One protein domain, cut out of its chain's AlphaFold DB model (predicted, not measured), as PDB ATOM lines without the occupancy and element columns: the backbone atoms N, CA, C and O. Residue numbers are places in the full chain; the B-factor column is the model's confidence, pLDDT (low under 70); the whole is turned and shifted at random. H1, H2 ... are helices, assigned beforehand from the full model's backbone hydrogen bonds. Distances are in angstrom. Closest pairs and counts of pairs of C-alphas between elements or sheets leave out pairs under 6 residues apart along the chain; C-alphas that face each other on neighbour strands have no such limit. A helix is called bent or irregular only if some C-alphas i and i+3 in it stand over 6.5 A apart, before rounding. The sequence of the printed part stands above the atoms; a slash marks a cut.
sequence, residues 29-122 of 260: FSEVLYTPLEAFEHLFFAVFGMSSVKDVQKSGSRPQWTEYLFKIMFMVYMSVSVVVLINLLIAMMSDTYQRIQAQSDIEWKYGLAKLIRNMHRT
ATOM      1  N   PHE A  29     126.015  88.493 149.595       69.62
ATOM      2  CA  PHE A  29     125.679  89.715 150.343       69.62
ATOM      3  C   PHE A  29     125.159  89.431 151.758       69.62
ATOM      4  O   PHE A  29     124.557  90.300 152.381       69.62
ATOM      5  N   SER A  30     125.405  88.233 152.290       69.19
ATOM      6  CA  SER A  30     124.952  87.840 153.632       69.19
ATOM      7  C   SER A  30     125.585  88.666 154.764       69.19
ATOM      8  O   SER A  30     124.987  88.807 155.828       69.19
ATOM      9  N   GLU A  31     126.752  89.270 154.522       72.62
ATOM     10  CA  GLU A  31     127.444  90.167 155.463       72.62
ATOM     11  C   GLU A  31     126.906  91.612 155.449       72.62
ATOM     12  O   GLU A  31     127.229  92.417 156.327       72.62
ATOM     13  N   VAL A  32     126.074  91.967 154.465       79.19
ATOM     14  CA  VAL A  32     125.532  93.321 154.315       79.19
ATOM     15  C   VAL A  32     124.305  93.482 155.214       79.19
ATOM     16  O   VAL A  32     123.246  92.925 154.945       79.19
ATOM     17  N   LEU A  33     124.436  94.278 156.284       75.44
ATOM     18  CA  LEU A  33     123.333  94.513 157.230       75.44
ATOM     19  C   LEU A  33     122.196  95.385 156.676       75.44
ATOM     20  O   LEU A  33     121.066  95.224 157.124       75.44
ATOM     21  N   TYR A  34     122.502  96.307 155.760       80.56
ATOM     22  CA  TYR A  34     121.528  97.213 155.150       80.56
ATOM     23  C   TYR A  34     121.736  97.268 153.650       80.56
ATOM     24  O   TYR A  34     122.859  97.469 153.179       80.56
ATOM     25  N   THR A  35     120.646  97.165 152.898       88.44
ATOM     26  CA  THR A  35     120.704  97.528 151.483       88.44
ATOM     27  C   THR A  35     120.956  99.037 151.353       88.44
ATOM     28  O   THR A  35     120.533  99.810 152.215       88.44
ATOM     29  N   PRO A  36     121.639  99.507 150.294       87.94
ATOM     30  CA  PRO A  36     121.932 100.934 150.133       87.94
ATOM     31  C   PRO A  36     120.666 101.805 150.086       87.94
ATOM     32  O   PRO A  36     120.693 102.948 150.532       87.94
ATOM     33  N   LEU A  37     119.551 101.263 149.585       91.19
ATOM     34  CA  LEU A  37     118.265 101.959 149.529       91.19
ATOM     35  C   LEU A  37     117.632 102.087 150.923       91.19
ATOM     36  O   LEU A  37     117.180 103.164 151.288       91.19
ATOM     37  N   GLU A  38     117.672 101.026 151.724       88.19
ATOM     38  CA  GLU A  38     117.179 101.035 153.109       88.19
ATOM     39  C   GLU A  38     118.011 101.974 153.998       88.19
ATOM     40  O   GLU A  38     117.470 102.748 154.784       88.19
ATOM     41  N   ALA A  39     119.337 101.997 153.813       89.44
ATOM     42  CA  ALA A  39     120.201 102.971 154.476       89.44
ATOM     43  C   ALA A  39     119.851 104.418 154.073       89.44
ATOM     44  O   ALA A  39     119.797 105.298 154.933       89.44
ATOM     45  N   PHE A  40     119.584 104.663 152.784       91.94
ATOM     46  CA  PHE A  40     119.128 105.967 152.294       91.94
ATOM     47  C   PHE A  40     117.780 106.373 152.902       91.94
ATOM     48  O   PHE A  40     117.635 107.517 153.317       91.94
ATOM     49  N   GLU A  41     116.818 105.456 152.999       93.00
ATOM     50  CA  GLU A  41     115.507 105.711 153.606       93.00
ATOM     51  C   GLU A  41     115.641 106.154 155.069       93.00
ATOM     52  O   GLU A  41     115.083 107.179 155.469       93.00
ATOM     53  N   HIS A  42     116.453 105.445 155.856       90.50
ATOM     54  CA  HIS A  42     116.731 105.833 157.236       90.50
ATOM     55  C   HIS A  42     117.418 107.204 157.336       90.50
ATOM     56  O   HIS A  42     117.028 108.033 158.158       90.50
ATOM     57  N   LEU A  43     118.404 107.480 156.475       91.94
ATOM     58  CA  LEU A  43     119.088 108.779 156.416       91.94
ATOM     59  C   LEU A  43     118.147 109.913 155.983       91.94
ATOM     60  O   LEU A  43     118.248 111.025 156.503       91.94
ATOM     61  N   PHE A  44     117.220 109.650 155.063       92.38
ATOM     62  CA  PHE A  44     116.216 110.608 154.608       92.38
ATOM     63  C   PHE A  44     115.240 110.959 155.733       92.38
ATOM     64  O   PHE A  44     115.029 112.135 156.030       92.38
ATOM     65  N   PHE A  45     114.698 109.956 156.428       92.00
ATOM     66  CA  PHE A  45     113.818 110.192 157.571       92.00
ATOM     67  C   PHE A  45     114.541 110.799 158.779       92.00
ATOM     68  O   PHE A  45     113.912 111.508 159.568       92.00
ATOM     69  N   ALA A  46     115.860 110.608 158.898       92.81
ATOM     70  CA  ALA A  46     116.670 111.301 159.893       92.81
ATOM     71  C   ALA A  46     116.629 112.828 159.711       92.81
ATOM     72  O   ALA A  46     116.547 113.533 160.711       92.81
ATOM     73  N   VAL A  47     116.583 113.351 158.475       92.44
ATOM     74  CA  VAL A  47     116.486 114.805 158.212       92.44
ATOM     75  C   VAL A  47     115.223 115.414 158.831       92.44
ATOM     76  O   VAL A  47     115.256 116.537 159.327       92.44
ATOM     77  N   PHE A  48     114.125 114.655 158.870       90.62
ATOM     78  CA  PHE A  48     112.870 115.054 159.515       90.62
ATOM     79  C   PHE A  48     112.833 114.774 161.028       90.62
ATOM     80  O   PHE A  48     111.816 115.018 161.672       90.62
ATOM     81  N   GLY A  49     113.912 114.238 161.606       89.38
ATOM     82  CA  GLY A  49     114.000 113.885 163.025       89.38
ATOM     83  C   GLY A  49     113.297 112.579 163.408       89.38
ATOM     84  O   GLY A  49     113.144 112.305 164.594       89.38
ATOM     85  N   MET A  50     112.875 111.765 162.434       88.12
ATOM     86  CA  MET A  50     112.135 110.519 162.685       88.12
ATOM     87  C   MET A  50     113.028 109.282 162.850       88.12
ATOM     88  O   MET A  50     112.542 108.245 163.287       88.12
ATOM     89  N   SER A  51     114.318 109.368 162.511       88.75
ATOM     90  CA  SER A  51     115.271 108.261 162.651       88.75
ATOM     91  C   SER A  51     116.420 108.644 163.581       88.75
ATOM     92  O   SER A  51     117.038 109.698 163.423       88.75
ATOM     93  N   SER A  52     116.704 107.783 164.559       84.50
ATOM     94  CA  SER A  52     117.800 107.947 165.511       84.50
ATOM     95  C   SER A  52     119.016 107.097 165.136       84.50
ATOM     96  O   SER A  52     118.919 106.106 164.416       84.50
ATOM     97  N   VAL A  53     120.170 107.421 165.729       84.69
ATOM     98  CA  VAL A  53     121.410 106.626 165.634       84.69
ATOM     99  C   VAL A  53     121.154 105.147 165.945       84.69
ATOM    100  O   VAL A  53     121.750 104.275 165.321       84.69
ATOM    101  N   LYS A  54     120.251 104.865 166.892       80.56
ATOM    102  CA  LYS A  54     119.910 103.505 167.331       80.56
ATOM    103  C   LYS A  54     119.112 102.712 166.295       80.56
ATOM    104  O   LYS A  54     119.251 101.498 166.254       80.56
ATOM    105  N   ASP A  55     118.330 103.380 165.450       81.06
ATOM    106  CA  ASP A  55     117.495 102.710 164.442       81.06
ATOM    107  C   ASP A  55     118.336 102.238 163.249       81.06
ATOM    108  O   ASP A  55     118.054 101.213 162.632       81.06
ATOM    109  N   VAL A  56     119.418 102.969 162.962       80.38
ATOM    110  CA  VAL A  56     120.390 102.635 161.909       80.38
ATOM    111  C   VAL A  56     121.493 101.706 162.428       80.38
ATOM    112  O   VAL A  56     122.130 100.975 161.668       80.38
ATOM    113  N   GLN A  57     121.745 101.701 163.737       79.62
ATOM    114  CA  GLN A  57     122.663 100.760 164.369       79.62
ATOM    115  C   GLN A  57     121.941  99.464 164.738       79.62
ATOM    116  O   GLN A  57     121.576  99.231 165.886       79.62
ATOM    117  N   LYS A  58     121.798  98.562 163.768       70.19
ATOM    118  CA  LYS A  58     121.378  97.189 164.062       70.19
ATOM    119  C   LYS A  58     122.465  96.471 164.868       70.19
ATOM    120  O   LYS A  58     123.631  96.460 164.466       70.19
ATOM    121  N   SER A  59     122.069  95.884 165.998       63.81
ATOM    122  CA  SER A  59     122.927  95.202 166.977       63.81
ATOM    123  C   SER A  59     123.611  93.953 166.402       63.81
ATOM    124  O   SER A  59     123.215  92.825 166.679       63.81
ATOM    125  N   GLY A  60     124.628  94.147 165.567       66.06
ATOM    126  CA  GLY A  60     125.612  93.126 165.214       66.06
ATOM    127  C   GLY A  60     126.828  93.217 166.135       66.06
ATOM    128  O   GLY A  60     127.097  94.275 166.700       66.06
ATOM    129  N   SER A  61     127.586  92.127 166.268       68.88
ATOM    130  CA  SER A  61     128.871  92.131 166.979       68.88
ATOM    131  C   SER A  61     129.860  93.044 166.241       68.88
ATOM    132  O   SER A  61     130.488  92.637 165.265       68.88
ATOM    133  N   ARG A  62     129.933  94.320 166.640       77.56
ATOM    134  CA  ARG A  62     130.855  95.329 166.101       77.56
ATOM    135  C   ARG A  62     131.735  95.862 167.232       77.56
ATOM    136  O   ARG A  62     131.261  95.990 168.360       77.56
ATOM    137  N   PRO A  63     133.003  96.195 166.958       86.31
ATOM    138  CA  PRO A  63     133.871  96.785 167.965       86.31
ATOM    139  C   PRO A  63     133.407  98.206 168.337       86.31
ATOM    140  O   PRO A  63     132.915  98.959 167.497       86.31
ATOM    141  N   GLN A  64     133.598  98.590 169.604       84.88
ATOM    142  CA  GLN A  64     133.093  99.854 170.172       84.88
ATOM    143  C   GLN A  64     133.574 101.106 169.418       84.88
ATOM    144  O   GLN A  64     132.828 102.075 169.284       84.88
ATOM    145  N   TRP A  65     134.790 101.089 168.859       88.88
ATOM    146  CA  TRP A  65     135.319 102.216 168.078       88.88
ATOM    147  C   TRP A  65     134.464 102.529 166.838       88.88
ATOM    148  O   TRP A  65     134.314 103.692 166.469       88.88
ATOM    149  N   THR A  66     133.850 101.512 166.222       88.56
ATOM    150  CA  THR A  66     132.979 101.688 165.052       88.56
ATOM    151  C   THR A  66     131.665 102.367 165.432       88.56
ATOM    152  O   THR A  66     131.130 103.152 164.653       88.56
ATOM    153  N   GLU A  67     131.156 102.119 166.641       86.50
ATOM    154  CA  GLU A  67     129.948 102.777 167.144       86.50
ATOM    155  C   GLU A  67     130.171 104.282 167.341       86.50
ATOM    156  O   GLU A  67     129.335 105.094 166.937       86.50
ATOM    157  N   TYR A  68     131.324 104.659 167.906       90.38
ATOM    158  CA  TYR A  68     131.718 106.060 168.057       90.38
ATOM    159  C   TYR A  68     131.927 106.747 166.707       90.38
ATOM    160  O   TYR A  68     131.424 107.852 166.505       90.38
ATOM    161  N   LEU A  69     132.600 106.084 165.762       92.25
ATOM    162  CA  LEU A  69     132.784 106.618 164.413       92.25
ATOM    163  C   LEU A  69     131.436 106.860 163.720       92.25
ATOM    164  O   LEU A  69     131.222 107.931 163.156       92.25
ATOM    165  N   PHE A  70     130.506 105.905 163.807       90.06
ATOM    166  CA  PHE A  70     129.168 106.058 163.235       90.06
ATOM    167  C   PHE A  70     128.406 107.223 163.876       90.06
ATOM    168  O   PHE A  70     127.805 108.019 163.160       90.06
ATOM    169  N   LYS A  71     128.463 107.367 165.207       90.62
ATOM    170  CA  LYS A  71     127.856 108.502 165.921       90.62
ATOM    171  C   LYS A  71     128.395 109.839 165.416       90.62
ATOM    172  O   LYS A  71     127.603 110.730 165.131       90.62
ATOM    173  N   ILE A  72     129.713 109.974 165.262       94.50
ATOM    174  CA  ILE A  72     130.339 111.206 164.758       94.50
ATOM    175  C   ILE A  72     129.911 111.481 163.313       94.50
ATOM    176  O   ILE A  72     129.472 112.589 163.012       94.50
ATOM    177  N   MET A  73     129.966 110.477 162.434       93.00
ATOM    178  CA  MET A  73     129.552 110.623 161.033       93.00
ATOM    179  C   MET A  73     128.072 110.998 160.909       93.00
ATOM    180  O   MET A  73     127.724 111.884 160.129       93.00
ATOM    181  N   PHE A  74     127.206 110.391 161.722       92.38
ATOM    182  CA  PHE A  74     125.785 110.725 161.771       92.38
ATOM    183  C   PHE A  74     125.546 112.142 162.318       92.38
ATOM    184  O   PHE A  74     124.715 112.869 161.782       92.38
ATOM    185  N   MET A  75     126.303 112.588 163.329       93.12
ATOM    186  CA  MET A  75     126.203 113.961 163.845       93.12
ATOM    187  C   MET A  75     126.644 115.011 162.821       93.12
ATOM    188  O   MET A  75     125.986 116.045 162.685       93.12
ATOM    189  N   VAL A  76     127.716 114.748 162.068       95.88
ATOM    190  CA  VAL A  76     128.147 115.629 160.972       95.88
ATOM    191  C   VAL A  76     127.098 115.647 159.860       95.88
ATOM    192  O   VAL A  76     126.720 116.727 159.409       95.88
ATOM    193  N   TYR A  77     126.564 114.484 159.474       94.88
ATOM    194  CA  TYR A  77     125.480 114.383 158.491       94.88
ATOM    195  C   TYR A  77     124.254 115.212 158.893       94.88
ATOM    196  O   TYR A  77     123.748 115.993 158.085       94.88
ATOM    197  N   MET A  78     123.807 115.087 160.146       92.94
ATOM    198  CA  MET A  78     122.671 115.843 160.672       92.94
ATOM    199  C   MET A  78     122.963 117.344 160.731       92.94
ATOM    200  O   MET A  78     122.111 118.142 160.352       92.94
ATOM    201  N   SER A  79     124.173 117.741 161.136       94.38
ATOM    202  CA  SER A  79     124.574 119.153 161.184       94.38
ATOM    203  C   SER A  79     124.565 119.781 159.789       94.38
ATOM    204  O   SER A  79     123.961 120.829 159.586       94.38
ATOM    205  N   VAL A  80     125.175 119.125 158.800       95.88
ATOM    206  CA  VAL A  80     125.206 119.636 157.423       95.88
ATOM    207  C   VAL A  80     123.803 119.648 156.821       95.88
ATOM    208  O   VAL A  80     123.374 120.668 156.291       95.88
ATOM    209  N   SER A  81     123.051 118.554 156.929       93.50
ATOM    210  CA  SER A  81     121.740 118.454 156.282       93.50
ATOM    211  C   SER A  81     120.708 119.383 156.920       93.50
ATOM    212  O   SER A  81     120.067 120.164 156.223       93.50
ATOM    213  N   VAL A  82     120.565 119.349 158.246       91.44
ATOM    214  CA  VAL A  82     119.506 120.095 158.938       91.44
ATOM    215  C   VAL A  82     119.882 121.559 159.144       91.44
ATOM    216  O   VAL A  82     119.056 122.436 158.918       91.44
ATOM    217  N   VAL A  83     121.119 121.855 159.554       91.94
ATOM    218  CA  VAL A  83     121.512 123.236 159.888       91.94
ATOM    219  C   VAL A  83     121.992 123.999 158.662       91.94
ATOM    220  O   VAL A  83     121.715 125.187 158.549       91.94
ATOM    221  N   VAL A  84     122.709 123.359 157.737       94.88
ATOM    222  CA  VAL A  84     123.255 124.066 156.569       94.88
ATOM    223  C   VAL A  84     122.296 123.976 155.387       94.88
ATOM    224  O   VAL A  84     121.817 125.006 154.922       94.88
ATOM    225  N   LEU A  85     121.969 122.772 154.908       94.50
ATOM    226  CA  LEU A  85     121.208 122.616 153.662       94.50
ATOM    227  C   LEU A  85     119.776 123.148 153.769       94.50
ATOM    228  O   LEU A  85     119.353 123.884 152.881       94.50
ATOM    229  N   ILE A  86     119.040 122.835 154.843       94.31
ATOM    230  CA  ILE A  86     117.666 123.343 155.008       94.31
ATOM    231  C   ILE A  86     117.661 124.870 155.138       94.31
ATOM    232  O   ILE A  86     116.853 125.528 154.488       94.31
ATOM    233  N   ASN A  87     118.586 125.456 155.900       93.50
ATOM    234  CA  ASN A  87     118.650 126.913 156.048       93.50
ATOM    235  C   ASN A  87     119.020 127.615 154.737       93.50
ATOM    236  O   ASN A  87     118.445 128.654 154.417       93.50
ATOM    237  N   LEU A  88     119.929 127.038 153.948       93.88
ATOM    238  CA  LEU A  88     120.260 127.563 152.623       93.88
ATOM    239  C   LEU A  88     119.105 127.392 151.632       93.88
ATOM    240  O   LEU A  88     118.855 128.293 150.833       93.88
ATOM    241  N   LEU A  89     118.365 126.284 151.707       94.06
ATOM    242  CA  LEU A  89     117.171 126.075 150.894       94.06
ATOM    243  C   LEU A  89     116.097 127.112 151.232       94.06
ATOM    244  O   LEU A  89     115.530 127.715 150.326       94.06
ATOM    245  N   ILE A  90     115.850 127.360 152.521       94.75
ATOM    246  CA  ILE A  90     114.905 128.389 152.969       94.75
ATOM    247  C   ILE A  90     115.369 129.770 152.503       94.75
ATOM    248  O   ILE A  90     114.553 130.531 151.991       94.75
ATOM    249  N   ALA A  91     116.662 130.087 152.616       94.12
ATOM    250  CA  ALA A  91     117.211 131.357 152.143       94.12
ATOM    251  C   ALA A  91     117.006 131.544 150.630       94.12
ATOM    252  O   ALA A  91     116.506 132.581 150.196       94.12
ATOM    253  N   MET A  92     117.312 130.520 149.830       94.25
ATOM    254  CA  MET A  92     117.126 130.549 148.377       94.25
ATOM    255  C   MET A  92     115.644 130.649 147.986       94.25
ATOM    256  O   MET A  92     115.282 131.423 147.099       94.25
ATOM    257  N   MET A  93     114.768 129.902 148.662       93.75
ATOM    258  CA  MET A  93     113.320 129.975 148.444       93.75
ATOM    259  C   MET A  93     112.756 131.335 148.865       93.75
ATOM    260  O   MET A  93     111.883 131.860 148.186       93.75
ATOM    261  N   SER A  94     113.265 131.945 149.937       92.69
ATOM    262  CA  SER A  94     112.837 133.275 150.389       92.69
ATOM    263  C   SER A  94     113.216 134.369 149.387       92.69
ATOM    264  O   SER A  94     112.362 135.176 149.020       92.69
ATOM    265  N   ASP A  95     114.453 134.358 148.882       90.12
ATOM    266  CA  ASP A  95     114.913 135.308 147.860       90.12
ATOM    267  C   ASP A  95     114.109 135.174 146.557       90.12
ATOM    268  O   ASP A  95     113.582 136.149 146.011       90.12
ATOM    269  N   THR A  96     113.946 133.939 146.079       91.19
ATOM    270  CA  THR A  96     113.167 133.671 144.863       91.19
ATOM    271  C   THR A  96     111.686 133.998 145.048       91.19
ATOM    272  O   THR A  96     111.077 134.537 144.125       91.19
ATOM    273  N   TYR A  97     111.119 133.778 146.239       91.25
ATOM    274  CA  TYR A  97     109.748 134.171 146.563       91.25
ATOM    275  C   TYR A  97     109.557 135.685 146.483       91.25
ATOM    276  O   TYR A  97     108.648 136.137 145.793       91.25
ATOM    277  N   GLN A  98     110.431 136.486 147.102       83.81
ATOM    278  CA  GLN A  98     110.327 137.951 147.049       83.81
ATOM    279  C   GLN A  98     110.399 138.487 145.612       83.81
ATOM    280  O   GLN A  98     109.644 139.385 145.241       83.81
ATOM    281  N   ARG A  99     111.264 137.897 144.782       82.94
ATOM    282  CA  ARG A  99     111.417 138.257 143.367       82.94
ATOM    283  C   ARG A  99     110.185 137.909 142.530       82.94
ATOM    284  O   ARG A  99     109.769 138.698 141.684       82.94
ATOM    285  N   ILE A 100     109.635 136.714 142.732       84.50
ATOM    286  CA  ILE A 100     108.581 136.153 141.880       84.50
ATOM    287  C   ILE A 100     107.190 136.616 142.324       84.50
ATOM    288  O   ILE A 100     106.313 136.763 141.481       84.50
ATOM    289  N   GLN A 101     106.983 136.949 143.599       85.00
ATOM    290  CA  GLN A 101     105.674 137.336 144.135       85.00
ATOM    291  C   GLN A 101     105.032 138.511 143.377       85.00
ATOM    292  O   GLN A 101     103.843 138.463 143.058       85.00
ATOM    293  N   ALA A 102     105.811 139.549 143.048       80.56
ATOM    294  CA  ALA A 102     105.301 140.721 142.334       80.56
ATOM    295  C   ALA A 102     104.879 140.399 140.887       80.56
ATOM    296  O   ALA A 102     103.875 140.919 140.407       80.56
ATOM    297  N   GLN A 103     105.615 139.521 140.201       84.19
ATOM    298  CA  GLN A 103     105.276 139.095 138.838       84.19
ATOM    299  C   GLN A 103     104.120 138.088 138.838       84.19
ATOM    300  O   GLN A 103     103.201 138.202 138.030       84.19
ATOM    301  N   SER A 104     104.099 137.156 139.792       88.19
ATOM    302  CA  SER A 104     103.036 136.162 139.919       88.19
ATOM    303  C   SER A 104     101.683 136.763 140.287       88.19
ATOM    304  O   SER A 104     100.675 136.239 139.829       88.19
ATOM    305  N   ASP A 105     101.618 137.862 141.046       87.06
ATOM    306  CA  ASP A 105     100.344 138.563 141.282       87.06
ATOM    307  C   ASP A 105      99.789 139.174 139.981       87.06
ATOM    308  O   ASP A 105      98.597 139.066 139.686       87.06
ATOM    309  N   ILE A 106     100.656 139.746 139.139       87.06
ATOM    310  CA  ILE A 106     100.267 140.278 137.824       87.06
ATOM    311  C   ILE A 106      99.791 139.144 136.907       87.06
ATOM    312  O   ILE A 106      98.725 139.246 136.291       87.06
ATOM    313  N   GLU A 107     100.537 138.041 136.840       92.25
ATOM    314  CA  GLU A 107     100.167 136.860 136.056       92.25
ATOM    315  C   GLU A 107      98.879 136.207 136.566       92.25
ATOM    316  O   GLU A 107      98.025 135.816 135.766       92.25
ATOM    317  N   TRP A 108      98.695 136.134 137.885       93.38
ATOM    318  CA  TRP A 108      97.480 135.621 138.505       93.38
ATOM    319  C   TRP A 108      96.277 136.487 138.141       93.38
ATOM    320  O   TRP A 108      95.264 135.958 137.682       93.38
ATOM    321  N   LYS A 109      96.395 137.815 138.247       93.31
ATOM    322  CA  LYS A 109      95.345 138.758 137.831       93.31
ATOM    323  C   LYS A 109      95.036 138.643 136.339       93.31
ATOM    324  O   LYS A 109      93.865 138.652 135.956       93.31
ATOM    325  N   TYR A 110      96.048 138.466 135.490       93.25
ATOM    326  CA  TYR A 110      95.857 138.220 134.059       93.25
ATOM    327  C   TYR A 110      95.136 136.888 133.793       93.25
ATOM    328  O   TYR A 110      94.184 136.831 133.007       93.25
ATOM    329  N   GLY A 111      95.547 135.819 134.479       94.56
ATOM    330  CA  GLY A 111      94.913 134.504 134.425       94.56
ATOM    331  C   GLY A 111      93.456 134.553 134.884       94.56
ATOM    332  O   GLY A 111      92.579 134.014 134.208       94.56
ATOM    333  N   LEU A 112      93.181 135.279 135.967       94.12
ATOM    334  CA  LEU A 112      91.844 135.526 136.494       94.12
ATOM    335  C   LEU A 112      90.980 136.300 135.492       94.12
ATOM    336  O   LEU A 112      89.869 135.874 135.185       94.12
ATOM    337  N   ALA A 113      91.492 137.387 134.911       93.00
ATOM    338  CA  ALA A 113      90.779 138.145 133.884       93.00
ATOM    339  C   ALA A 113      90.472 137.278 132.650       93.00
ATOM    340  O   ALA A 113      89.372 137.341 132.091       93.00
ATOM    341  N   LYS A 114      91.413 136.418 132.241       90.75
ATOM    342  CA  LYS A 114      91.211 135.459 131.148       90.75
ATOM    343  C   LYS A 114      90.149 134.418 131.501       90.75
ATOM    344  O   LYS A 114      89.305 134.134 130.654       90.75
ATOM    345  N   LEU A 115      90.158 133.893 132.725       89.25
ATOM    346  CA  LEU A 115      89.160 132.949 133.226       89.25
ATOM    347  C   LEU A 115      87.761 133.574 133.242       89.25
ATOM    348  O   LEU A 115      86.838 132.995 132.677       89.25
ATOM    349  N   ILE A 116      87.618 134.778 133.804       90.12
ATOM    350  CA  ILE A 116      86.347 135.515 133.858       90.12
ATOM    351  C   ILE A 116      85.840 135.811 132.443       90.12
ATOM    352  O   ILE A 116      84.681 135.539 132.129       90.12
ATOM    353  N   ARG A 117      86.710 136.310 131.554       87.88
ATOM    354  CA  ARG A 117      86.361 136.572 130.150       87.88
ATOM    355  C   ARG A 117      85.890 135.308 129.440       87.88
ATOM    356  O   ARG A 117      84.928 135.372 128.680       87.88
ATOM    357  N   ASN A 118      86.567 134.183 129.666       83.88
ATOM    358  CA  ASN A 118      86.185 132.904 129.081       83.88
ATOM    359  C   ASN A 118      84.829 132.453 129.627       83.88
ATOM    360  O   ASN A 118      83.944 132.178 128.831       83.88
ATOM    361  N   MET A 119      84.627 132.493 130.945       83.38
ATOM    362  CA  MET A 119      83.363 132.128 131.591       83.38
ATOM    363  C   MET A 119      82.180 132.979 131.105       83.38
ATOM    364  O   MET A 119      81.098 132.448 130.885       83.38
ATOM    365  N   HIS A 120      82.377 134.281 130.877       80.19
ATOM    366  CA  HIS A 120      81.321 135.161 130.368       80.19
ATOM    367  C   HIS A 120      81.067 134.994 128.856       80.19
ATOM    368  O   HIS A 120      79.944 135.178 128.394       80.19
ATOM    369  N   ARG A 121      82.091 134.659 128.050       73.81
ATOM    370  CA  ARG A 121      81.924 134.406 126.602       73.81
ATOM    371  C   ARG A 121      81.369 133.021 126.294       73.81
ATOM    372  O   ARG A 121      80.648 132.867 125.313       73.81
ATOM    373  N   THR A 122      81.722 132.018 127.089       67.12
ATOM    374  CA  THR A 122      81.212 130.660 126.942       67.12
ATOM    375  C   THR A 122      80.069 130.473 127.927       67.12
ATOM    376  O   THR A 122      80.294 130.094 129.072       67.12
TER     377      THR A 122
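AT A GLANCE: This is residues 29 to 122 of the 260 residues of the protein "Ion_trans domain-containing protein" of Cryptotermes secundus (UniProt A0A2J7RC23). One long bent helix, H3, makes the length, with H1 and the short H2 folded over the early part of its first arm, H3a; residues 87 to 122 stick out free. The printed part has 94 residues with three named helices, H1, H2, H3 in chain order, no named strand: all helix. It is extended, radius of gyration of the C-alphas 23.8 A, spans 75 by 29 by 19 A.

IN THESE COORDINATES: Find C-alpha 64 at (133.093, 99.854, 170.172), where H3, residues 64 to 121, begins. By its hydrogen bonds it was assigned as one helix, but it is bent: C-alphas 99 and 102 are 6.7 A apart. Arm H3a, residues 64 to 99, runs 51.6 A; H3b, 102 to 121, runs 28.9 A to C-alpha 121 at (81.924, 134.406, 126.602). Look earlier for H1, residues 36 to 47, 17.0 A, and H2, residues 53 to 56, 5.6 A.

HOW THE PARTS SIT: H3a and H3b stand at a steep tilt of 62 degrees. With residues 46 to 47 alone, H1 touches H3a, closest C-alphas Val 47 and Val 82, 6.1 A, at a steep tilt of 62 degrees, the same way. H1 and H2 only just touch, with 3 pairs of C-alphas within 8 A, the closest being the C-alphas of His 42 and Val 56, 6.7 A apart; H1 touches H2 with residues 39 to 42 alone. H2 and H3a are close but not clearly touching, closest C-alphas Val 53 and Lys 71, 6.7 A. H3b is apart from H1 and H2. Every O i to N i+4 pair is within hydrogen-bond range in H1, 30 of 32 in H3a and 15 of 16 in H3b; H2 is too short for such a pair, and its one O i to N i+3 pair is not within range.

THE WHOLE: The C-alphas farthest apart, Pro 63 and Arg 121, are 76.3 A apart. The printed part has no cut; the link H1 to H2 is tight, H2 to H3 short. Expect pLDDT under 70 at residues 29 to 30, 59 to 61 and 122.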